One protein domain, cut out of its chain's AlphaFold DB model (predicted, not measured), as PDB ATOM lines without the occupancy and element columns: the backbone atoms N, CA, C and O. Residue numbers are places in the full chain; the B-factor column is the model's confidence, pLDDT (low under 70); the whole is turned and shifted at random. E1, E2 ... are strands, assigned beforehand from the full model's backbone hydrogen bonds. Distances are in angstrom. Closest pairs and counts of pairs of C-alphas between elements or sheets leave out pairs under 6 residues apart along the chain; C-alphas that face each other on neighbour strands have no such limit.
ATOM      1  N   VAL A 300     279.805 421.992 273.750       90.69
ATOM      2  CA  VAL A 300     279.768 420.867 272.820       90.69
ATOM      3  C   VAL A 300     281.085 420.805 272.058       90.69
ATOM      4  O   VAL A 300     281.459 421.758 271.377       90.69
ATOM      5  N   ALA A 301     281.768 419.667 272.149       93.31
ATOM      6  CA  ALA A 301     282.893 419.328 271.291       93.31
ATOM      7  C   ALA A 301     282.483 418.255 270.283       93.31
ATOM      8  O   ALA A 301     281.610 417.425 270.553       93.31
ATOM      9  N   ARG A 302     283.140 418.250 269.126       96.56
ATOM     10  CA  ARG A 302     282.941 417.247 268.084       96.56
ATOM     11  C   ARG A 302     284.126 416.301 268.036       96.56
ATOM     12  O   ARG A 302     285.264 416.747 267.911       96.56
ATOM     13  N   VAL A 303     283.867 415.000 268.104       97.62
ATOM     14  CA  VAL A 303     284.912 413.976 268.011       97.62
ATOM     15  C   VAL A 303     285.541 414.006 266.620       97.62
ATOM     16  O   VAL A 303     284.837 413.924 265.614       97.62
ATOM     17  N   VAL A 304     286.869 414.091 266.559       97.62
ATOM     18  CA  VAL A 304     287.638 414.107 265.304       97.62
ATOM     19  C   VAL A 304     288.496 412.858 265.116       97.62
ATOM     20  O   VAL A 304     288.827 412.518 263.983       97.62
ATOM     21  N   SER A 305     288.818 412.145 266.198       97.81
ATOM     22  CA  SER A 305     289.633 410.927 266.163       97.81
ATOM     23  C   SER A 305     289.290 410.010 267.335       97.81
ATOM     24  O   SER A 305     289.079 410.477 268.455       97.81
ATOM     25  N   VAL A 306     289.249 408.701 267.075       97.56
ATOM     26  CA  VAL A 306     289.137 407.640 268.087       97.56
ATOM     27  C   VAL A 306     290.121 406.543 267.698       97.56
ATOM     28  O   VAL A 306     289.900 405.827 266.723       97.56
ATOM     29  N   THR A 307     291.224 406.423 268.436       97.75
ATOM     30  CA  THR A 307     292.345 405.546 268.067       97.75
ATOM     31  C   THR A 307     292.719 404.614 269.220       97.75
ATOM     32  O   THR A 307     293.016 405.096 270.311       97.75
ATOM     33  N   PRO A 308     292.759 403.282 269.031       97.12
ATOM     34  CA  PRO A 308     293.315 402.370 270.029       97.12
ATOM     35  C   PRO A 308     294.815 402.605 270.237       97.12
ATOM     36  O   PRO A 308     295.572 402.626 269.271       97.12
ATOM     37  N   VAL A 309     295.253 402.736 271.493       95.62
ATOM     38  CA  VAL A 309     296.660 403.046 271.840       95.62
ATOM     39  C   VAL A 309     297.354 401.961 272.670       95.62
ATOM     40  O   VAL A 309     298.464 402.151 273.155       95.62
ATOM     41  N   GLY A 310     296.730 400.789 272.804       95.19
ATOM     42  CA  GLY A 310     297.300 399.645 273.518       95.19
ATOM     43  C   GLY A 310     297.022 399.671 275.021       95.19
ATOM     44  O   GLY A 310     296.019 400.225 275.461       95.19
ATOM     45  N   MET A 311     297.867 399.000 275.804       97.25
ATOM     46  CA  MET A 311     297.704 398.871 277.256       97.25
ATOM     47  C   MET A 311     298.267 400.089 277.993       97.25
ATOM     48  O   MET A 311     299.367 400.537 277.684       97.25
ATOM     49  N   GLY A 312     297.562 400.565 279.018       96.25
ATOM     50  CA  GLY A 312     298.061 401.603 279.919       96.25
ATOM     51  C   GLY A 312     297.387 401.575 281.287       96.25
ATOM     52  O   GLY A 312     296.339 400.947 281.461       96.25
ATOM     53  N   ASP A 313     298.002 402.252 282.257       97.06
ATOM     54  CA  ASP A 313     297.459 402.406 283.607       97.06
ATOM     55  C   ASP A 313     296.310 403.416 283.609       97.06
ATOM     56  O   ASP A 313     296.483 404.602 283.305       97.06
ATOM     57  N   ARG A 314     295.121 402.936 283.970       95.06
ATOM     58  CA  ARG A 314     293.896 403.734 284.054       95.06
ATOM     59  C   ARG A 314     293.403 403.831 285.482       95.06
ATOM     60  O   ARG A 314     293.572 402.901 286.269       95.06
ATOM     61  N   VAL A 315     292.717 404.925 285.780       97.94
ATOM     62  CA  VAL A 315     292.197 405.239 287.108       97.94
ATOM     63  C   VAL A 315     290.674 405.092 287.134       97.94
ATOM     64  O   VAL A 315     289.967 405.733 286.360       97.94
ATOM     65  N   CYS A 316     290.148 404.267 288.044       97.25
ATOM     66  CA  CYS A 316     288.768 404.393 288.521       97.25
ATOM     67  C   CYS A 316     288.737 405.260 289.769       97.25
ATOM     68  O   CYS A 316     289.530 405.046 290.691       97.25
ATOM     69  N   VAL A 317     287.734 406.123 289.850       97.94
ATOM     70  CA  VAL A 317     287.407 406.864 291.064       97.94
ATOM     71  C   VAL A 317     286.104 406.295 291.620       97.94
ATOM     72  O   VAL A 317     285.069 406.365 290.960       97.94
ATOM     73  N   ASP A 318     286.167 405.705 292.812       97.88
ATOM     74  CA  ASP A 318     284.995 405.296 293.586       97.88
ATOM     75  C   ASP A 318     284.683 406.399 294.603       97.88
ATOM     76  O   ASP A 318     285.522 406.720 295.450       97.88
ATOM     77  N   MET A 319     283.486 406.971 294.539       94.88
ATOM     78  CA  MET A 319     283.002 407.986 295.471       94.88
ATOM     79  C   MET A 319     282.278 407.364 296.672       94.88
ATOM     80  O   MET A 319     281.763 406.251 296.609       94.88
ATOM     81  N   CYS A 320     282.174 408.124 297.762       91.81
ATOM     82  CA  CYS A 320     281.337 407.797 298.924       91.81
ATOM     83  C   CYS A 320     279.863 408.207 298.734       91.81
ATOM     84  O   CYS A 320     279.131 408.366 299.705       91.81
ATOM     85  N   GLN A 321     279.439 408.457 297.497       87.50
ATOM     86  CA  GLN A 321     278.114 408.964 297.151       87.50
ATOM     87  C   GLN A 321     277.592 408.206 295.930       87.50
ATOM     88  O   GLN A 321     278.373 407.784 295.079       87.50
ATOM     89  N   ILE A 322     276.273 408.055 295.843       91.44
ATOM     90  CA  ILE A 322     275.593 407.487 294.675       91.44
ATOM     91  C   ILE A 322     275.386 408.606 293.649       91.44
ATOM     92  O   ILE A 322     274.860 409.665 293.991       91.44
ATOM     93  N   LEU A 323     275.834 408.386 292.416       91.81
ATOM     94  CA  LEU A 323     275.690 409.308 291.294       91.81
ATOM     95  C   LEU A 323     274.491 408.907 290.440       91.81
ATOM     96  O   LEU A 323     274.144 407.728 290.313       91.81
ATOM     97  N   ARG A 324     273.858 409.912 289.843       90.38
ATOM     98  CA  ARG A 324     272.793 409.722 288.857       90.38
ATOM     99  C   ARG A 324     273.372 409.314 287.493       90.38
ATOM    100  O   ARG A 324     274.540 409.588 287.217       90.38
ATOM    101  N   PRO A 325     272.569 408.709 286.598       89.25
ATOM    102  CA  PRO A 325     273.014 408.339 285.249       89.25
ATOM    103  C   PRO A 325     273.508 409.500 284.371       89.25
ATOM    104  O   PRO A 325     274.199 409.262 283.383       89.25
ATOM    105  N   ASP A 326     273.145 410.740 284.690       89.12
ATOM    106  CA  ASP A 326     273.618 411.956 284.025       89.12
ATOM    107  C   ASP A 326     274.792 412.630 284.755       89.12
ATOM    108  O   ASP A 326     275.283 413.660 284.296       89.12
ATOM    109  N   GLU A 327     275.236 412.076 285.884       91.88
ATOM    110  CA  GLU A 327     276.340 412.601 286.679       91.88
ATOM    111  C   GLU A 327     277.659 411.885 286.365       91.88
ATOM    112  O   GLU A 327     277.736 410.659 286.201       91.88
ATOM    113  N   GLY A 328     278.727 412.676 286.338       94.69
ATOM    114  CA  GLY A 328     280.084 412.226 286.073       94.69
ATOM    115  C   GLY A 328     281.128 413.158 286.669       94.69
ATOM    116  O   GLY A 328     280.806 414.061 287.441       94.69
ATOM    117  N   ILE A 329     282.387 412.952 286.293       95.44
ATOM    118  CA  ILE A 329     283.482 413.873 286.613       95.44
ATOM    119  C   ILE A 329     284.128 414.386 285.333       95.44
ATOM    120  O   ILE A 329     284.115 413.729 284.293       95.44
ATOM    121  N   LEU A 330     284.711 415.574 285.428       94.19
ATOM    122  CA  LEU A 330     285.455 416.176 284.333       94.19
ATOM    123  C   LEU A 330     286.872 415.654 284.330       94.19
ATOM    124  O   LEU A 330     287.543 415.692 285.366       94.19
ATOM    125  N   VAL A 331     287.310 415.174 283.175       96.12
ATOM    126  CA  VAL A 331     288.618 414.559 283.007       96.12
ATOM    127  C   VAL A 331     289.207 414.953 281.662       96.12
ATOM    128  O   VAL A 331     288.500 414.964 280.664       96.12
ATOM    129  N   GLY A 332     290.492 415.271 281.587       94.75
ATOM    130  CA  GLY A 332     291.137 415.592 280.310       94.75
ATOM    131  C   GLY A 332     292.648 415.485 280.396       94.75
ATOM    132  O   GLY A 332     293.215 415.626 281.476       94.75
ATOM    133  N   ASN A 333     293.313 415.252 279.265       93.00
ATOM    134  CA  ASN A 333     294.779 415.302 279.217       93.00
ATOM    135  C   ASN A 333     295.300 416.731 279.434       93.00
ATOM    136  O   ASN A 333     296.437 416.904 279.858       93.00
ATOM    137  N   SER A 334     294.448 417.733 279.190       87.19
ATOM    138  CA  SER A 334     294.708 419.132 279.506       87.19
ATOM    139  C   SER A 334     293.683 419.680 280.490       87.19
ATOM    140  O   SER A 334     292.500 419.336 280.455       87.19
ATOM    141  N   SER A 335     294.130 420.598 281.345       80.69
ATOM    142  CA  SER A 335     293.237 421.344 282.235       80.69
ATOM    143  C   SER A 335     292.335 422.356 281.513       80.69
ATOM    144  O   SER A 335     291.300 422.741 282.065       80.69
ATOM    145  N   GLN A 336     292.699 422.733 280.281       83.62
ATOM    146  CA  GLN A 336     291.978 423.705 279.452       83.62
ATOM    147  C   GLN A 336     290.765 423.114 278.731       83.62
ATOM    148  O   GLN A 336     289.883 423.864 278.322       83.62
ATOM    149  N   GLY A 337     290.707 421.788 278.578       88.81
ATOM    150  CA  GLY A 337     289.584 421.092 277.960       88.81
ATOM    151  C   GLY A 337     289.393 419.718 278.578       88.81
ATOM    152  O   GLY A 337     290.164 418.793 278.323       88.81
ATOM    153  N   MET A 338     288.354 419.598 279.399       92.62
ATOM    154  CA  MET A 338     288.010 418.368 280.101       92.62
ATOM    155  C   MET A 338     286.697 417.796 279.585       92.62
ATOM    156  O   MET A 338     285.712 418.502 279.423       92.62
ATOM    157  N   PHE A 339     286.675 416.493 279.374       95.88
ATOM    158  CA  PHE A 339     285.541 415.707 278.927       95.88
ATOM    159  C   PHE A 339     284.703 415.289 280.132       95.88
ATOM    160  O   PHE A 339     285.250 414.915 281.173       95.88
ATOM    161  N   LEU A 340     283.376 415.324 280.002       95.12
ATOM    162  CA  LEU A 340     282.487 414.826 281.047       95.12
ATOM    163  C   LEU A 340     282.338 413.302 280.929       95.12
ATOM    164  O   LEU A 340     281.595 412.798 280.083       95.12
ATOM    165  N   VAL A 341     283.060 412.575 281.784       97.12
ATOM    166  CA  VAL A 341     283.031 411.109 281.858       97.12
ATOM    167  C   VAL A 341     281.985 410.690 282.883       97.12
ATOM    168  O   VAL A 341     282.105 411.004 284.070       97.12
ATOM    169  N   LEU A 342     280.954 409.988 282.424       95.75
ATOM    170  CA  LEU A 342     279.815 409.606 283.254       95.75
ATOM    171  C   LEU A 342     280.133 408.437 284.187       95.75
ATOM    172  O   LEU A 342     281.032 407.625 283.949       95.75
ATOM    173  N   SER A 343     279.353 408.356 285.260       95.06
ATOM    174  CA  SER A 343     279.382 407.233 286.188       95.06
ATOM    175  C   SER A 343     278.894 405.923 285.563       95.06
ATOM    176  O   SER A 343     278.138 405.893 284.592       95.06
ATOM    177  N   GLU A 344     279.278 404.805 286.180       93.12
ATOM    178  CA  GLU A 344     278.813 403.444 285.871       93.12
ATOM    179  C   GLU A 344     277.360 403.208 286.366       93.12
ATOM    180  O   GLU A 344     276.983 402.088 286.713       93.12
ATOM    181  N   ALA A 345     276.555 404.278 286.466       87.88
ATOM    182  CA  ALA A 345     275.188 404.270 286.984       87.88
ATOM    183  C   ALA A 345     274.147 403.816 285.954       87.88
ATOM    184  O   ALA A 345     273.128 403.252 286.342       87.88
ATOM    185  N   SER A 346     274.375 404.054 284.657       82.81
ATOM    186  CA  SER A 346     273.471 403.546 283.621       82.81
ATOM    187  C   SER A 346     273.468 402.019 283.607       82.81
ATOM    188  O   SER A 346     274.526 401.394 283.707       82.81
ATOM    189  N   GLU A 347     272.297 401.426 283.389       74.56
ATOM    190  CA  GLU A 347     272.184 399.984 283.189       74.56
ATOM    191  C   GLU A 347     273.008 399.531 281.972       74.56
ATOM    192  O   GLU A 347     273.053 400.193 280.929       74.56
ATOM    193  N   ASN A 348     273.690 398.398 282.126       72.19
ATOM    194  CA  ASN A 348     274.407 397.698 281.069       72.19
ATOM    195  C   ASN A 348     273.947 396.229 281.097       72.19
ATOM    196  O   ASN A 348     273.823 395.639 282.171       72.19
ATOM    197  N   ALA A 349     273.701 395.634 279.928       68.88
ATOM    198  CA  ALA A 349     273.191 394.267 279.801       68.88
ATOM    199  C   ALA A 349     274.139 393.185 280.360       68.88
ATOM    200  O   ALA A 349     273.706 392.072 280.653       68.88
ATOM    201  N   TYR A 350     275.429 393.498 280.504       72.31
ATOM    202  CA  TYR A 350     276.483 392.535 280.818       72.31
ATOM    203  C   TYR A 350     277.096 392.719 282.210       72.31
ATOM    204  O   TYR A 350     277.741 391.802 282.722       72.31
ATOM    205  N   VAL A 351     276.937 393.893 282.831       78.56
ATOM    206  CA  VAL A 351     277.590 394.235 284.103       78.56
ATOM    207  C   VAL A 351     276.627 395.010 284.996       78.56
ATOM    208  O   VAL A 351     276.020 395.986 284.565       78.56
ATOM    209  N   ALA A 352     276.535 394.606 286.264       82.31
ATOM    210  CA  ALA A 352     275.748 395.321 287.263       82.31
ATOM    211  C   ALA A 352     276.238 396.769 287.438       82.31
ATOM    212  O   ALA A 352     277.446 397.011 287.551       82.31
ATOM    213  N   SER A 353     275.294 397.708 287.517       87.50
ATOM    214  CA  SER A 353     275.576 399.132 287.709       87.50
ATOM    215  C   SER A 353     276.361 399.381 288.995       87.50
ATOM    216  O   SER A 353     276.064 398.807 290.048       87.50
ATOM    217  N   ARG A 354     277.322 400.301 288.934       93.69
ATOM    218  CA  ARG A 354     278.049 400.810 290.100       93.69
ATOM    219  C   ARG A 354     277.934 402.326 290.105       93.69
ATOM    220  O   ARG A 354     278.860 403.014 289.679       93.69
ATOM    221  N   PRO A 355     276.815 402.866 290.608       92.69
ATOM    222  CA  PRO A 355     276.521 404.289 290.499       92.69
ATOM    223  C   PRO A 355     277.450 405.174 291.340       92.69
ATOM    224  O   PRO A 355     277.348 406.381 291.289       92.69
ATOM    225  N   PHE A 356     278.377 404.613 292.109       95.81
ATOM    226  CA  PHE A 356     279.407 405.358 292.837       95.81
ATOM    227  C   PHE A 356     280.758 405.403 292.098       95.81
ATOM    228  O   PHE A 356     281.720 405.949 292.628       95.81
ATOM    229  N   ARG A 357     280.884 404.766 290.925       97.00
ATOM    230  CA  ARG A 357     282.156 404.595 290.207       97.00
ATOM    231  C   ARG A 357     282.182 405.412 288.926       97.00
ATOM    232  O   ARG A 357     281.256 405.326 288.128       97.00
ATOM    233  N   VAL A 358     283.303 406.083 288.668       97.81
ATOM    234  CA  VAL A 358     283.650 406.608 287.340       97.81
ATOM    235  C   VAL A 358     284.933 405.950 286.839       97.81
ATOM    236  O   VAL A 358     285.963 405.931 287.518       97.81
ATOM    237  N   ASN A 359     284.877 405.411 285.622       97.12
ATOM    238  CA  ASN A 359     286.037 404.907 284.891       97.12
ATOM    239  C   ASN A 359     286.738 406.089 284.197       97.12
ATOM    240  O   ASN A 359     286.523 406.314 283.013       97.12
ATOM    241  N   ALA A 360     287.521 406.858 284.961       97.00
ATOM    242  CA  ALA A 360     287.930 408.222 284.630       97.00
ATOM    243  C   ALA A 360     288.794 408.353 283.360       97.00
ATOM    244  O   ALA A 360     288.284 408.753 282.322       97.00
ATOM    245  N   SER A 361     290.100 408.079 283.441       97.75
ATOM    246  CA  SER A 361     291.062 408.202 282.327       97.75
ATOM    247  C   SER A 361     292.399 407.552 282.716       97.75
ATOM    248  O   SER A 361     292.504 406.909 283.767       97.75
ATOM    249  N   ALA A 362     293.421 407.699 281.876       96.06
ATOM    250  CA  ALA A 362     294.807 407.373 282.195       96.06
ATOM    251  C   ALA A 362     295.331 408.162 283.411       96.06
ATOM    252  O   ALA A 362     294.866 409.262 283.713       96.06
ATOM    253  N   VAL A 363     296.339 407.613 284.094       95.00
ATOM    254  CA  VAL A 363     296.941 408.199 285.312       95.00
ATOM    255  C   VAL A 363     297.417 409.650 285.165       95.00
ATOM    256  O   VAL A 363     297.387 410.391 286.144       95.00
ATOM    257  N   CYS A 364     297.825 410.064 283.962       92.00
ATOM    258  CA  CYS A 364     298.339 411.404 283.675       92.00
ATOM    259  C   CYS A 364     297.255 412.471 283.459       92.00
ATOM    260  O   CYS A 364     297.588 413.648 283.367       92.00
ATOM    261  N   ALA A 365     295.981 412.089 283.352       95.31
ATOM    262  CA  ALA A 365     294.918 413.046 283.085       95.31
ATOM    263  C   ALA A 365     294.593 413.897 284.320       95.31
ATOM    264  O   ALA A 365     294.720 413.462 285.468       95.31
ATOM    265  N   TYR A 366     294.118 415.111 284.069       94.12
ATOM    266  CA  TYR A 366     293.581 416.011 285.077       94.12
ATOM    267  C   TYR A 366     292.118 415.711 285.371       94.12
ATOM    268  O   TYR A 366     291.381 415.263 284.497       94.12
ATOM    269  N   THR A 367     291.676 416.064 286.574       94.12
ATOM    270  CA  THR A 367     290.263 416.192 286.932       94.12
ATOM    271  C   THR A 367     289.984 417.505 287.663       94.12
ATOM    272  O   THR A 367     290.903 418.121 288.216       94.12
ATOM    273  N   ARG A 368     288.719 417.947 287.682       89.25
ATOM    274  CA  ARG A 368     288.297 419.107 288.481       89.25
ATOM    275  C   ARG A 368     288.145 418.744 289.952       89.25
ATOM    276  O   ARG A 368     287.422 417.821 290.326       89.25
ATOM    277  N   ALA A 369     288.797 419.544 290.783       85.38
ATOM    278  CA  ALA A 369     288.605 419.584 292.219       85.38
ATOM    279  C   ALA A 369     287.722 420.797 292.588       85.38
ATOM    280  O   ALA A 369     287.521 421.689 291.756       85.38
ATOM    281  N   PRO A 370     287.181 420.849 293.817       76.69
ATOM    282  CA  PRO A 370     286.449 422.019 294.308       76.69
ATOM    283  C   PRO A 370     287.251 423.330 294.186       76.69
ATOM    284  O   PRO A 370     288.476 423.307 294.056       76.69
ATOM    285  N   GLN A 371     286.556 424.475 294.241       68.69
ATOM    286  CA  GLN A 371     287.143 425.832 294.147       68.69
ATOM    287  C   GLN A 371     287.878 426.114 292.825       68.69
ATOM    288  O   GLN A 371     288.914 426.776 292.788       68.69
ATOM    289  N   GLY A 372     287.398 425.540 291.719       71.12
ATOM    290  CA  GLY A 372     288.013 425.737 290.406       71.12
ATOM    291  C   GLY A 372     289.429 425.163 290.284       71.12
ATOM    292  O   GLY A 372     290.123 425.477 289.314       71.12
ATOM    293  N   ARG A 373     289.871 424.328 291.231       78.69
ATOM    294  CA  ARG A 373     291.185 423.676 291.208       78.69
ATOM    295  C   ARG A 373     291.187 422.473 290.269       78.69
ATOM    296  O   ARG A 373     290.142 421.935 289.898       78.69
ATOM    297  N   THR A 374     292.378 422.026 289.902       83.94
ATOM    298  CA  THR A 374     292.586 420.764 289.183       83.94
ATOM    299  C   THR A 374     293.546 419.864 289.953       83.94
ATOM    300  O   THR A 374     294.332 420.338 290.769       83.94
ATOM    301  N   ALA A 375     293.461 418.557 289.727       86.31
ATOM    302  CA  ALA A 375     294.385 417.570 290.282       86.31
ATOM    303  C   ALA A 375     294.695 416.514 289.221       86.31
ATOM    304  O   ALA A 375     293.837 416.240 288.378       86.31
ATOM    305  N   TYR A 376     295.879 415.905 289.267       91.19
ATOM    306  CA  TYR A 376     296.120 414.705 288.470       91.19
ATOM    307  C   TYR A 376     295.338 413.527 289.056       91.19
ATOM    308  O   TYR A 376     295.231 413.380 290.277       91.19
ATOM    309  N   LEU A 377     294.826 412.639 288.202       94.50
ATOM    310  CA  LEU A 377     294.143 411.428 288.660       94.50
ATOM    311  C   LEU A 377     295.052 410.542 289.525       94.50
ATOM    312  O   LEU A 377     294.567 409.914 290.464       94.50
ATOM    313  N   SER A 378     296.362 410.534 289.259       91.19
ATOM    314  CA  SER A 378     297.365 409.827 290.066       91.19
ATOM    315  C   SER A 378     297.546 410.374 291.487       91.19
ATOM    316  O   SER A 378     298.081 409.671 292.339       91.19
ATOM    317  N   GLU A 379     297.133 411.615 291.762       88.75
ATOM    318  CA  GLU A 379     297.271 412.260 293.079       88.75
ATOM    319  C   GLU A 379     296.041 412.053 293.976       88.75
ATOM    320  O   GLU A 379     296.064 412.358 295.179       88.75
ATOM    321  N   LEU A 380     294.944 411.552 293.402       91.31
ATOM    322  CA  LEU A 380     293.737 411.253 294.153       91.31
ATOM    323  C   LEU A 380     293.977 410.083 295.114       91.31
ATOM    324  O   LEU A 380     294.609 409.081 294.788       91.31
ATOM    325  N   HIS A 381     293.402 410.197 296.304       88.12
ATOM    326  CA  HIS A 381     293.392 409.160 297.330       88.12
ATOM    327  C   HIS A 381     292.097 409.254 298.141       88.12
ATOM    328  O   HIS A 381     291.341 410.221 298.012       88.12
ATOM    329  N   ALA A 382     291.824 408.238 298.962       87.94
ATOM    330  CA  ALA A 382     290.659 408.229 299.841       87.94
ATOM    331  C   ALA A 382     290.618 409.494 300.718       87.94
ATOM    332  O   ALA A 382     291.645 409.928 301.236       87.94
ATOM    333  N   GLY A 383     289.441 410.101 300.856       80.94
ATOM    334  CA  GLY A 383     289.239 411.359 301.579       80.94
ATOM    335  C   GLY A 383     289.469 412.623 300.743       80.94
ATOM    336  O   GLY A 383     289.052 413.703 301.163       80.94
ATOM    337  N   ARG A 384     290.061 412.528 299.541       85.50
ATOM    338  CA  ARG A 384     290.089 413.662 298.603       85.50
ATOM    339  C   ARG A 384     288.691 413.981 298.087       85.50
ATOM    340  O   ARG A 384     287.780 413.162 298.157       85.50
ATOM    341  N   ARG A 385     288.532 415.187 297.548       85.06
ATOM    342  CA  ARG A 385     287.274 415.674 296.982       85.06
ATOM    343  C   ARG A 385     287.434 415.964 295.497       85.06
ATOM    344  O   ARG A 385     288.460 416.496 295.082       85.06
ATOM    345  N   VAL A 386     286.407 415.631 294.727       90.94
ATOM    346  CA  VAL A 386     286.308 415.900 293.287       90.94
ATOM    347  C   VAL A 386     284.991 416.595 292.977       90.94
ATOM    348  O   VAL A 386     284.042 416.521 293.762       90.94
ATOM    349  N   LEU A 387     284.940 417.270 291.835       89.81
ATOM    350  CA  LEU A 387     283.730 417.912 291.351       89.81
ATOM    351  C   LEU A 387     282.910 416.932 290.503       89.81
ATOM    352  O   LEU A 387     283.368 416.491 289.449       89.81
ATOM    353  N   VAL A 388     281.699 416.614 290.957       91.50
ATOM    354  CA  VAL A 388     280.700 415.852 290.199       91.50
ATOM    355  C   VAL A 388     279.800 416.824 289.460       91.50
ATOM    356  O   VAL A 388     279.308 417.783 290.052       91.50
ATOM    357  N   VAL A 389     279.582 416.576 288.174       88.69
ATOM    358  CA  VAL A 389     278.825 417.455 287.278       88.69
ATOM    359  C   VAL A 389     277.685 416.674 286.638       88.69
ATOM    360  O   VAL A 389     277.895 415.559 286.159       88.69
ATOM    361  N   SER A 390     276.488 417.264 286.633       86.88
ATOM    362  CA  SER A 390     275.335 416.775 285.869       86.88
ATOM    363  C   SER A 390     275.405 417.300 284.437       86.88
ATOM    364  O   SER A 390     275.501 418.508 284.214       86.88
ATOM    365  N   ALA A 391     275.304 416.393 283.466       80.94
ATOM    366  CA  ALA A 391     275.318 416.721 282.043       80.94
ATOM    367  C   ALA A 391     274.144 417.620 281.609       80.94
ATOM    368  O   ALA A 391     274.293 418.394 280.669       80.94
ATOM    369  N   HIS A 392     272.989 417.528 282.282       69.50
ATOM    370  CA  HIS A 392     271.741 418.177 281.853       69.50
ATOM    371  C   HIS A 392     271.378 419.396 282.693       69.50
ATOM    372  O   HIS A 392     270.935 420.407 282.158       69.50
ATOM    373  N   ALA A 393     271.555 419.311 284.013       63.19
ATOM    374  CA  ALA A 393     271.216 420.413 284.905       63.19
ATOM    375  C   ALA A 393     272.306 421.496 284.934       63.19
ATOM    376  O   ALA A 393     272.088 422.553 285.523       63.19
ATOM    377  N   GLY A 394     273.501 421.212 284.390       62.53
ATOM    378  CA  GLY A 394     274.683 422.073 284.528       62.53
ATOM    379  C   GLY A 394     275.110 422.279 285.988       62.53
ATOM    380  O   GLY A 394     275.972 423.102 286.282       62.53
ATOM    381  N   SER A 395     274.495 421.548 286.922       75.19
ATOM    382  CA  SER A 395     274.781 421.644 288.343       75.19
ATOM    383  C   SER A 395     276.040 420.858 288.656       75.19
ATOM    384  O   SER A 395     276.183 419.707 288.228       75.19
ATOM    385  N   ALA A 396     276.900 421.448 289.470       80.69
ATOM    386  CA  ALA A 396     278.068 420.784 290.007       80.69
ATOM    387  C   ALA A 396     277.956 420.666 291.533       80.69
ATOM    388  O   ALA A 396     277.366 421.518 292.200       80.69
ATOM    389  N   ARG A 397     278.510 419.592 292.092       83.88
ATOM    390  CA  ARG A 397     278.562 419.343 293.536       83.88
ATOM    391  C   ARG A 397     279.844 418.619 293.907       83.88
ATOM    392  O   ARG A 397     280.437 417.918 293.092       83.88
ATOM    393  N   THR A 398     280.254 418.750 295.157       83.62
ATOM    394  CA  THR A 398     281.467 418.101 295.648       83.62
ATOM    395  C   THR A 398     281.176 416.672 296.108       83.62
ATOM    396  O   THR A 398     280.213 416.425 296.838       83.62
ATOM    397  N   ALA A 399     282.034 415.728 295.717       87.50
ATOM    398  CA  ALA A 399     281.981 414.339 296.163       87.50
ATOM    399  C   ALA A 399     283.291 413.906 296.819       87.50
ATOM    400  O   ALA A 399     284.379 414.233 296.342       87.50
ATOM    401  N   VAL A 400     283.183 413.138 297.906       88.19
ATOM    402  CA  VAL A 400     284.337 412.523 298.573       88.19
ATOM    403  C   VAL A 400     284.729 411.246 297.834       88.19
ATOM    404  O   VAL A 400     283.882 410.399 297.547       88.19
ATOM    405  N   VAL A 401     286.018 411.100 297.552       93.50
ATOM    406  CA  VAL A 401     286.629 409.893 296.997       93.50
ATOM    407  C   VAL A 401     286.768 408.862 298.113       93.50
ATOM    408  O   VAL A 401     287.461 409.098 299.100       93.50
ATOM    409  N   GLY A 402     286.132 407.706 297.954       93.94
ATOM    410  CA  GLY A 402     286.267 406.572 298.867       93.94
ATOM    411  C   GLY A 402     287.461 405.690 298.519       93.94
ATOM    412  O   GLY A 402     288.185 405.238 299.403       93.94
ATOM    413  N   ARG A 403     287.704 405.462 297.223       95.38
ATOM    414  CA  ARG A 403     288.831 404.651 296.746       95.38
ATOM    415  C   ARG A 403     289.259 405.064 295.343       95.38
ATOM    416  O   ARG A 403     288.429 405.373 294.497       95.38
ATOM    417  N   VAL A 404     290.559 404.975 295.082       96.62
ATOM    418  CA  VAL A 404     291.141 405.111 293.743       96.62
ATOM    419  C   VAL A 404     291.724 403.767 293.335       96.62
ATOM    420  O   VAL A 404     292.480 403.164 294.097       96.62
ATOM    421  N   LYS A 405     291.339 403.262 292.162       96.81
ATOM    422  CA  LYS A 405     291.831 401.984 291.635       96.81
ATOM    423  C   LYS A 405     292.634 402.233 290.366       96.81
ATOM    424  O   LYS A 405     292.067 402.697 289.383       96.81
ATOM    425  N   ILE A 406     293.917 401.881 290.393       96.88
ATOM    426  CA  ILE A 406     294.809 401.949 289.233       96.88
ATOM    427  C   ILE A 406     295.030 400.530 288.714       96.88
ATOM    428  O   ILE A 406     295.383 399.637 289.484       96.88
ATOM    429  N   GLU A 407     294.760 400.300 287.432       96.00
ATOM    430  CA  GLU A 407     294.969 399.000 286.786       96.00
ATOM    431  C   GLU A 407     295.303 399.155 285.301       96.00
ATOM    432  O   GLU A 407     294.902 400.130 284.666       96.00
ATOM    433  N   GLN A 408     295.979 398.161 284.725       96.62
ATOM    434  CA  GLN A 408     296.301 398.149 283.300       96.62
ATOM    435  C   GLN A 408     295.121 397.659 282.461       96.62
ATOM    436  O   GLN A 408     294.586 396.571 282.693       96.62
ATOM    437  N   ARG A 409     294.720 398.446 281.458       97.25
ATOM    438  CA  ARG A 409     293.651 398.105 280.506       97.25
ATOM    439  C   ARG A 409     293.972 398.607 279.097       97.25
ATOM    440  O   ARG A 409     294.760 399.541 278.963       97.25
ATOM    441  N   PRO A 410     293.338 398.042 278.054       97.31
ATOM    442  CA  PRO A 410     293.373 398.626 276.721       97.31
ATOM    443  C   PRO A 410     292.743 400.024 276.723       97.31
ATOM    444  O   PRO A 410     291.648 400.201 277.267       97.31
ATOM    445  N   LEU A 411     293.409 400.995 276.104       97.75
ATOM    446  CA  LEU A 411     292.997 402.395 276.034       97.75
ATOM    447  C   LEU A 411     292.647 402.827 274.601       97.75
ATOM    448  O   LEU A 411     293.201 402.326 273.618       97.75
ATOM    449  N   LEU A 412     291.749 403.803 274.509       97.69
ATOM    450  CA  LEU A 412     291.425 404.600 273.332       97.69
ATOM    451  C   LEU A 412     291.905 406.033 273.573       97.69
ATOM    452  O   LEU A 412     291.593 406.617 274.608       97.69
ATOM    453  N   LEU A 413     292.612 406.610 272.608       97.69
ATOM    454  CA  LEU A 413     292.807 408.049 272.499       97.69
ATOM    455  C   LEU A 413     291.610 408.638 271.754       97.69
ATOM    456  O   LEU A 413     291.372 408.297 270.595       97.69
ATOM    457  N   VAL A 414     290.870 409.511 272.426       97.94
ATOM    458  CA  VAL A 414     289.784 410.291 271.836       97.94
ATOM    459  C   VAL A 414     290.263 411.726 271.699       97.94
ATOM    460  O   VAL A 414     290.705 412.325 272.680       97.94
ATOM    461  N   GLU A 415     290.161 412.280 270.496       97.69
ATOM    462  CA  GLU A 415     290.402 413.699 270.236       97.69
ATOM    463  C   GLU A 415     289.102 414.362 269.795       97.69
ATOM    464  O   GLU A 415     288.354 413.815 268.975       97.69
ATOM    465  N   ALA A 416     288.843 415.556 270.316       96.06
ATOM    466  CA  ALA A 416     287.673 416.344 269.974       96.06
ATOM    467  C   ALA A 416     288.031 417.819 269.796       96.06
ATOM    468  O   ALA A 416     288.962 418.329 270.421       96.06
ATOM    469  N   GLU A 417     287.280 418.495 268.938       95.19
ATOM    470  CA  GLU A 417     287.436 419.914 268.646       95.19
ATOM    471  C   GLU A 417     286.240 420.704 269.170       95.19
ATOM    472  O   GLU A 417     285.091 420.294 268.994       95.19
ATOM    473  N   ALA A 418     286.512 421.839 269.806       91.06
ATOM    474  CA  ALA A 418     285.490 422.758 270.289       91.06
ATOM    475  C   ALA A 418     285.859 424.202 269.944       91.06
ATOM    476  O   ALA A 418     287.036 424.570 269.919       91.06
ATOM    477  N   SER A 419     284.833 425.011 269.682       87.19
ATOM    478  CA  SER A 419     284.986 426.455 269.526       87.19
ATOM    479  C   SER A 419     285.118 427.086 270.908       87.19
ATOM    480  O   SER A 419     284.273 426.870 271.772       87.19
ATOM    481  N   CYS A 420     286.203 427.818 271.120       79.56
ATOM    482  CA  CYS A 420     286.489 428.518 272.364       79.56
ATOM    483  C   CYS A 420     285.855 429.920 272.357       79.56
ATOM    484  O   CYS A 420     285.425 430.412 271.316       79.56
ATOM    485  N   GLU A 421     285.808 430.590 273.515       73.38
ATOM    486  CA  GLU A 421     285.208 431.934 273.649       73.38
ATOM    487  C   GLU A 421     285.851 432.999 272.737       73.38
ATOM    488  O   GLU A 421     285.198 433.967 272.359       73.38
ATOM    489  N   ASP A 422     287.119 432.817 272.371       75.44
ATOM    490  CA  ASP A 422     287.867 433.671 271.441       75.44
ATOM    491  C   ASP A 422     287.569 433.373 269.957       75.44
ATOM    492  O   ASP A 422     288.131 434.009 269.067       75.44
ATOM    493  N   GLY A 423     286.671 432.425 269.680       77.00
ATOM    494  CA  GLY A 423     286.297 431.987 268.340       77.00
ATOM    495  C   GLY A 423     287.270 430.985 267.715       77.00
ATOM    496  O   GLY A 423     286.989 430.478 266.628       77.00
ATOM    497  N   GLU A 424     288.382 430.646 268.376       84.00
ATOM    498  CA  GLU A 424     289.318 429.647 267.866       84.00
ATOM    499  C   GLU A 424     288.781 428.228 268.066       84.00
ATOM    500  O   GLU A 424     288.212 427.884 269.105       84.00
ATOM    501  N   ILE A 425     289.004 427.365 267.075       87.25
ATOM    502  CA  ILE A 425     288.769 425.930 267.225       87.25
ATOM    503  C   ILE A 425     290.027 425.322 267.834       87.25
ATOM    504  O   ILE A 425     291.107 425.385 267.244       87.25
ATOM    505  N   ARG A 426     289.882 424.718 269.011       89.94
ATOM    506  CA  ARG A 426     290.973 424.024 269.696       89.94
ATOM    507  C   ARG A 426     290.679 422.546 269.804       89.94
ATOM    508  O   ARG A 426     289.526 422.134 269.932       89.94
ATOM    509  N   ARG A 427     291.752 421.760 269.749       92.38
ATOM    510  CA  ARG A 427     291.707 420.310 269.886       92.38
ATOM    511  C   ARG A 427     292.100 419.910 271.300       92.38
ATOM    512  O   ARG A 427     293.110 420.374 271.822       92.38
ATOM    513  N   PHE A 428     291.316 419.013 271.874       93.62
ATOM    514  CA  PHE A 428     291.524 418.440 273.196       93.62
ATOM    515  C   PHE A 428     291.540 416.921 273.094       93.62
ATOM    516  O   PHE A 428     290.952 416.347 272.174       93.62
ATOM    517  N   SER A 429     292.203 416.265 274.043       95.88
ATOM    518  CA  SER A 429     292.326 414.811 274.049       95.88
ATOM    519  C   SER A 429     292.087 414.199 275.427       95.88
ATOM    520  O   SER A 429     292.281 414.834 276.469       95.88
ATOM    521  N   ILE A 430     291.656 412.940 275.419       97.44
ATOM    522  CA  ILE A 430     291.494 412.101 276.604       97.44
ATOM    523  C   ILE A 430     291.836 410.647 276.266       97.44
ATOM    524  O   ILE A 430     291.554 410.168 275.167       97.44
ATOM    525  N   MET A 431     292.446 409.935 277.216       97.31
ATOM    526  CA  MET A 431     292.698 408.495 277.116       97.31
ATOM    527  C   MET A 431     291.703 407.705 277.968       97.31
ATOM    528  O   MET A 431     291.766 407.719 279.192       97.31
ATOM    529  N   LEU A 432     290.800 406.970 277.331       97.69
ATOM    530  CA  LEU A 432     289.725 406.239 278.003       97.69
ATOM    531  C   LEU A 432     289.936 404.736 277.896       97.69
ATOM    532  O   LEU A 432     290.463 404.249 276.900       97.69
ATOM    533  N   GLN A 433     289.497 403.970 278.893       97.25
ATOM    534  CA  GLN A 433     289.486 402.514 278.751       97.25
ATOM    535  C   GLN A 433     288.552 402.111 277.602       97.25
ATOM    536  O   GLN A 433     287.407 402.548 277.556       97.25
ATOM    537  N   ASN A 434     289.008 401.202 276.741       96.31
ATOM    538  CA  ASN A 434     288.175 400.578 275.718       96.31
ATOM    539  C   ASN A 434     287.187 399.584 276.357       96.31
ATOM    540  O   ASN A 434     287.462 398.385 276.448       96.31
ATOM    541  N   ALA A 435     286.073 400.084 276.891       93.12
ATOM    542  CA  ALA A 435     285.019 399.271 277.491       93.12
ATOM    543  C   ALA A 435     283.659 399.965 277.420       93.12
ATOM    544  O   ALA A 435     283.563 401.184 277.506       93.12
ATOM    545  N   GLU A 436     282.596 399.165 277.334       89.62
ATOM    546  CA  GLU A 436     281.220 399.655 277.194       89.62
ATOM    547  C   GLU A 436     280.706 400.416 278.431       89.62
ATOM    548  O   GLU A 436     279.770 401.209 278.362       89.62
ATOM    549  N   THR A 437     281.335 400.190 279.586       90.75
ATOM    550  CA  THR A 437     281.000 400.875 280.838       90.75
ATOM    551  C   THR A 437     281.650 402.255 280.971       90.75
ATOM    552  O   THR A 437     281.475 402.922 281.990       90.75
ATOM    553  N   VAL A 438     282.410 402.700 279.966       95.50
ATOM    554  CA  VAL A 438     282.952 404.059 279.894       95.50
ATOM    555  C   VAL A 438     282.095 404.862 278.929       95.50
ATOM    556  O   VAL A 438     282.029 404.544 277.741       95.50
ATOM    557  N   LYS A 439     281.439 405.905 279.440       95.38
ATOM    558  CA  LYS A 439     280.563 406.769 278.650       95.38
ATOM    559  C   LYS A 439     280.997 408.225 278.735       95.38
ATOM    560  O   LYS A 439     281.350 408.709 279.811       95.38
ATOM    561  N   LEU A 440     280.924 408.916 277.604       96.00
ATOM    562  CA  LEU A 440     281.030 410.370 277.531       96.00
ATOM    563  C   LEU A 440     279.630 410.966 277.476       96.00
ATOM    564  O   LEU A 440     278.768 410.451 276.763       96.00
ATOM    565  N   ALA A 441     279.401 412.041 278.222       93.69
ATOM    566  CA  ALA A 441     278.129 412.743 278.170       93.69
ATOM    567  C   ALA A 441     277.881 413.314 276.768       93.69
ATOM    568  O   ALA A 441     278.793 413.855 276.137       93.69
ATOM    569  N   VAL A 442     276.640 413.204 276.297       91.81
ATOM    570  CA  VAL A 442     276.193 413.801 275.033       91.81
ATOM    571  C   VAL A 442     275.338 415.035 275.322       91.81
ATOM    572  O   VAL A 442     274.696 415.092 276.373       91.81
ATOM    573  N   PRO A 443     275.324 416.041 274.433       85.88
ATOM    574  CA  PRO A 443     274.446 417.191 274.593       85.88
ATOM    575  C   PRO A 443     272.983 416.742 274.603       85.88
ATOM    576  O   PRO A 443     272.587 415.899 273.796       85.88
ATOM    577  N   SER A 444     272.173 417.324 275.488       72.62
ATOM    578  CA  SER A 444     270.728 417.101 275.461       72.62
ATOM    579  C   SER A 444     270.184 417.616 274.127       72.62
ATOM    580  O   SER A 444     270.375 418.785 273.794       72.62
ATOM    581  N   ALA A 445     269.573 416.743 273.324       56.62
ATOM    582  CA  ALA A 445     268.963 417.161 272.070       56.62
ATOM    583  C   ALA A 445     267.836 418.166 272.353       56.62
ATOM    584  O   ALA A 445     267.013 417.939 273.242       56.62
ATOM    585  N   ASP A 446     267.772 419.243 271.566       39.69
ATOM    586  CA  ASP A 446     266.604 420.121 271.527       39.69
ATOM    587  C   ASP A 446     265.350 419.261 271.326       39.69
ATOM    588  O   ASP A 446     265.216 418.511 270.355       39.69
ATOM    589  N   THR A 447     264.432 419.367 272.278       35.91
ATOM    590  CA  THR A 447     263.178 418.626 272.411       35.91
ATOM    591  C   THR A 447     262.194 418.947 271.278       35.91
ATOM    592  O   THR A 447     261.153 419.569 271.476       35.91
ATOM    593  N   ASN A 455     268.979 409.097 276.890       62.38
ATOM    594  CA  ASN A 455     270.360 408.902 276.452       62.38
ATOM    595  C   ASN A 455     271.280 410.008 276.981       62.38
ATOM    596  O   ASN A 455     271.517 411.009 276.311       62.38
ATOM    597  N   THR A 456     271.788 409.825 278.200       80.56
ATOM    598  CA  THR A 456     272.654 410.811 278.862       80.56
ATOM    599  C   THR A 456     274.106 410.770 278.384       80.56
ATOM    600  O   THR A 456     274.849 411.723 278.617       80.56
ATOM    601  N   GLY A 457     274.524 409.705 277.693       90.50
ATOM    602  CA  GLY A 457     275.889 409.568 277.200       90.50
ATOM    603  C   GLY A 457     276.110 408.397 276.247       90.50
ATOM    604  O   GLY A 457     275.392 407.401 276.264       90.50
ATOM    605  N   VAL A 458     277.165 408.510 275.445       92.94
ATOM    606  CA  VAL A 458     277.586 407.528 274.443       92.94
ATOM    607  C   VAL A 458     278.725 406.666 274.986       92.94
ATOM    608  O   VAL A 458     279.666 407.174 275.597       92.94
ATOM    609  N   SER A 459     278.650 405.350 274.770       94.06
ATOM    610  CA  SER A 459     279.751 404.434 275.090       94.06
ATOM    611  C   SER A 459     280.962 404.713 274.205       94.06
ATOM    612  O   SER A 459     280.826 404.824 272.987       94.06
ATOM    613  N   VAL A 460     282.165 404.713 274.781       94.44
ATOM    614  CA  VAL A 460     283.409 404.893 274.011       94.44
ATOM    615  C   VAL A 460     283.640 403.789 272.972       94.44
ATOM    616  O   VAL A 460     284.305 404.030 271.972       94.44
ATOM    617  N   THR A 461     283.062 402.597 273.163       93.31
ATOM    618  CA  THR A 461     283.126 401.496 272.181       93.31
ATOM    619  C   THR A 461     282.254 401.738 270.949       93.31
ATOM    620  O   THR A 461     282.450 401.097 269.919       93.31
ATOM    621  N   GLN A 462     281.278 402.640 271.059       93.81
ATOM    622  CA  GLN A 462     280.350 403.011 269.993       93.81
ATOM    623  C   GLN A 462     280.632 404.413 269.436       93.81
ATOM    624  O   GLN A 462     279.987 404.801 268.463       93.81
ATOM    625  N   LEU A 463     281.584 405.137 270.032       94.88
ATOM    626  CA  LEU A 463     281.952 406.502 269.679       94.88
ATOM    627  C   LEU A 463     282.562 406.566 268.278       94.88
ATOM    628  O   LEU A 463     283.444 405.777 267.925       94.88
ATOM    629  N   ARG A 464     282.109 407.527 267.478       95.12
ATOM    630  CA  ARG A 464     282.530 407.728 266.092       95.12
ATOM    631  C   ARG A 464     282.989 409.158 265.862       95.12
ATOM    632  O   ARG A 464     282.604 410.096 266.554       95.12
ATOM    633  N   VAL A 465     283.807 409.325 264.825       97.00
ATOM    634  CA  VAL A 465     284.148 410.651 264.305       97.00
ATOM    635  C   VAL A 465     282.863 411.364 263.892       97.00
ATOM    636  O   VAL A 465     282.052 410.825 263.141       97.00
ATOM    637  N   GLY A 466     282.705 412.591 264.372       94.50
ATOM    638  CA  GLY A 466     281.544 413.431 264.135       94.50
ATOM    639  C   GLY A 466     280.551 413.487 265.292       94.50
ATOM    640  O   GLY A 466     279.739 414.413 265.277       94.50
ATOM    641  N   ASP A 467     280.641 412.579 266.271       94.06
ATOM    642  CA  ASP A 467     279.764 412.568 267.443       94.06
ATOM    643  C   ASP A 467     279.952 413.833 268.289       94.06
ATOM    644  O   ASP A 467     281.061 414.364 268.422       94.06
ATOM    645  N   ALA A 468     278.848 414.315 268.859       93.38
ATOM    646  CA  ALA A 468     278.826 415.465 269.749       93.38
ATOM    647  C   ALA A 468     278.911 415.003 271.206       93.38
ATOM    648  O   ALA A 468     278.155 414.132 271.636       93.38
ATOM    649  N   ILE A 469     279.811 415.612 271.969       94.50
ATOM    650  CA  ILE A 469     280.079 415.274 273.370       94.50
ATOM    651  C   ILE A 469     280.182 416.537 274.222       94.50
ATOM    652  O   ILE A 469     280.480 417.621 273.718       94.50
ATOM    653  N   VAL A 470     279.948 416.392 275.523       92.44
ATOM    654  CA  VAL A 470     280.025 417.491 276.487       92.44
ATOM    655  C   VAL A 470     281.442 417.631 277.037       92.44
ATOM    656  O   VAL A 470     282.034 416.678 277.556       92.44
ATOM    657  N   VAL A 471     281.959 418.855 276.970       91.75
ATOM    658  CA  VAL A 471     283.246 419.260 277.535       91.75
ATOM    659  C   VAL A 471     283.092 420.508 278.406       91.75
ATOM    660  O   VAL A 471     282.165 421.301 278.247       91.75
ATOM    661  N   ALA A 472     284.037 420.698 279.316       88.25
ATOM    662  CA  ALA A 472     284.251 421.933 280.046       88.25
ATOM    663  C   ALA A 472     285.569 422.557 279.585       88.25
ATOM    664  O   ALA A 472     286.627 421.929 279.703       88.25
ATOM    665  N   LEU A 473     285.494 423.785 279.072       84.94
ATOM    666  CA  LEU A 473     286.662 424.539 278.628       84.94
ATOM    667  C   LEU A 473     287.037 425.605 279.659       84.94
ATOM    668  O   LEU A 473     286.173 426.270 280.223       84.94
ATOM    669  N   ASP A 474     288.334 425.767 279.884       74.56
ATOM    670  CA  ASP A 474     288.920 426.804 280.736       74.56
ATOM    671  C   ASP A 474     290.181 427.325 280.046       74.56
ATOM    672  O   ASP A 474     291.311 426.976 280.381       74.56
ATOM    673  N   THR A 475     289.968 428.094 278.980       58.59
ATOM    674  CA  THR A 475     291.023 428.551 278.068       58.59
ATOM    675  C   THR A 475     291.754 429.805 278.543       58.59
ATOM    676  O   THR A 475     292.722 430.210 277.901       58.59
ATOM    677  N   LYS A 476     291.305 430.422 279.644       52.03
ATOM    678  CA  LYS A 476     291.835 431.699 280.148       52.03
ATOM    679  C   LYS A 476     293.083 431.543 281.011       52.03
ATOM    680  O   LYS A 476     293.887 432.464 281.059       52.03
ATOM    681  N   PHE A 477     293.265 430.398 281.668       51.53
ATOM    682  CA  PHE A 477     294.348 430.207 282.632       51.53
ATOM    683  C   PHE A 477     295.086 428.894 282.383       51.53
ATOM    684  O   PHE A 477     294.470 427.836 282.250       51.53
ATOM    685  N   ALA A 478     296.417 428.936 282.385       51.84
ATOM    686  CA  ALA A 478     297.186 427.714 282.578       51.84
ATOM    687  C   ALA A 478     297.112 427.273 284.040       51.84
ATOM    688  O   ALA A 478     296.740 428.043 284.926       51.84
ATOM    689  N   ARG A 479     297.467 426.018 284.318       59.72
ATOM    690  CA  ARG A 479     297.479 425.486 285.681       59.72
ATOM    691  C   ARG A 479     298.890 425.071 286.072       59.72
ATOM    692  O   ARG A 479     299.530 424.311 285.358       59.72
ATOM    693  N   HIS A 480     299.352 425.527 287.235       40.88
ATOM    694  CA  HIS A 480     300.555 425.010 287.891       40.88
ATOM    695  C   HIS A 480     300.144 424.470 289.254       40.88
ATOM    696  O   HIS A 480     299.505 425.173 290.040       40.88
ATOM    697  N   THR A 481     300.458 423.202 289.537       48.78
ATOM    698  CA  THR A 481     300.088 422.538 290.807       48.78
ATOM    699  C   THR A 481     298.590 422.654 291.154       48.78
ATOM    700  O   THR A 481     298.212 422.845 292.309       48.78
ATOM    701  N   GLY A 482     297.720 422.594 290.141       43.81
ATOM    702  CA  GLY A 482     296.266 422.656 290.318       43.81
ATOM    703  C   GLY A 482     295.660 424.055 290.486       43.81
ATOM    704  O   GLY A 482     294.439 424.176 290.607       43.81
ATOM    705  N   ILE A 483     296.482 425.110 290.483       48.97
ATOM    706  CA  ILE A 483     296.073 426.512 290.674       48.97
ATOM    707  C   ILE A 483     296.117 427.250 289.329       48.97
ATOM    708  O   ILE A 483     297.026 427.015 288.535       48.97
ATOM    709  N   ALA A 484     295.125 428.115 289.071       51.31
ATOM    710  CA  ALA A 484     295.098 429.014 287.910       51.31
ATOM    711  C   ALA A 484     296.295 429.961 287.947       51.31
ATOM    712  O   ALA A 484     296.500 430.659 288.937       51.31
ATOM    713  N   ILE A 485     297.054 430.000 286.860       43.88
ATOM    714  CA  ILE A 485     298.118 430.966 286.637       43.88
ATOM    715  C   ILE A 485     297.941 431.611 285.263       43.88
ATOM    716  O   ILE A 485     297.601 430.953 284.277       43.88
ATOM    717  N   ASP A 486     298.195 432.912 285.202       47.06
ATOM    718  CA  ASP A 486     298.199 433.692 283.965       47.06
ATOM    719  C   ASP A 486     299.554 433.531 283.250       47.06
ATOM    720  O   ASP A 486     300.394 434.428 283.208       47.06
TER     721      ASP A 486
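AT A GLANCE: This is residues 300 to 447 and 455 to 486 of the 492 residues of the protein "3-dehydroquinate synthase" of Porphyridium purpureum (UniProt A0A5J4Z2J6). Two long strands, E1 and E8, run side by side as a strongly bent ribbon round a compact body whose middle holds E2 and E3. One part of the ribbon closes with E4, E3, E2 and E7 into a small barrel; the other part, with E9 and E12, curves along the other side of E2 and E3, while the hairpin E13 and E14 lies far out. The printed part has 180 residues and fourteen named strands, E1 to E14 in chain order, with no named helix: all strand, in a branched antiparallel sheet of ten and two antiparallel pairs. It is compact, with a radius of gyration of the C-alphas of 14.9 A and spans of 43 by 37 by 34 A.

IN THESE COORDINATES: E1, residues 300 to 319, begins at C-alpha 300 (279.768, 420.867, 272.820), bends by 131 degrees at residue 305 and measures 26.3 A. E2 is residues 327 to 334, 20.8 A; E3 is 337 to 344, 22.1 A; E4 is 354 to 362, 19.7 A. E5 is 366 to 368, E6 374 to 376 and E7 385 to 390. E8, residues 396 to 419, is the longest strand by residues, bends by 151 degrees at residue 403 and measures 22.3 A. E9 is 425 to 433, 26.1 A; E10 is 439 to 441, E11 457 to 459, E12 468 to 473 and E13 478 to 480. E14, 483 to 485, ends at C-alpha 485 (298.118, 430.966, 286.637).

HOW THE PARTS SIT: Beside E1, E4 and E12 lie on one side and E8 on the other; N 309 and O 411 are 3.0 A apart, N 317 and O 358 2.9 A, N 301 and O 469 2.9 A. E2, E3 and E4 form a meander, each strand the antiparallel neighbour of the one before, as do E7, E8 and E9; N 331 and O 339 are 2.9 A apart, N 414 and O 430 2.9 A. E1 to E4, and E2 to E5, are Greek keys, a meander of three whose fourth strand pairs back antiparallel. On the other side of E2 from E3 lie E5 and E7, with N 328 and O 389 3.0 A apart. The closest C-alphas of E2 and E9, Gly 332 and Ile 430, are 5.1 A apart; those of E3 and E10, Val 341 and Leu 440, 4.8 A. E10 pairs with E11, E5 with E6 and E13 with E14. E1 and E13 are apart.

THE WHOLE: The farthest C-alphas, Ala 349 and Asp 486, are 46.9 A apart. Residues 448 to 454 are not printed, and C-alphas 447 and 455 are 12.7 A apart. Of the links printed whole, none is long. The printed part's mean pLDDT is 86.7; residues 475 to 486 are among those under 70.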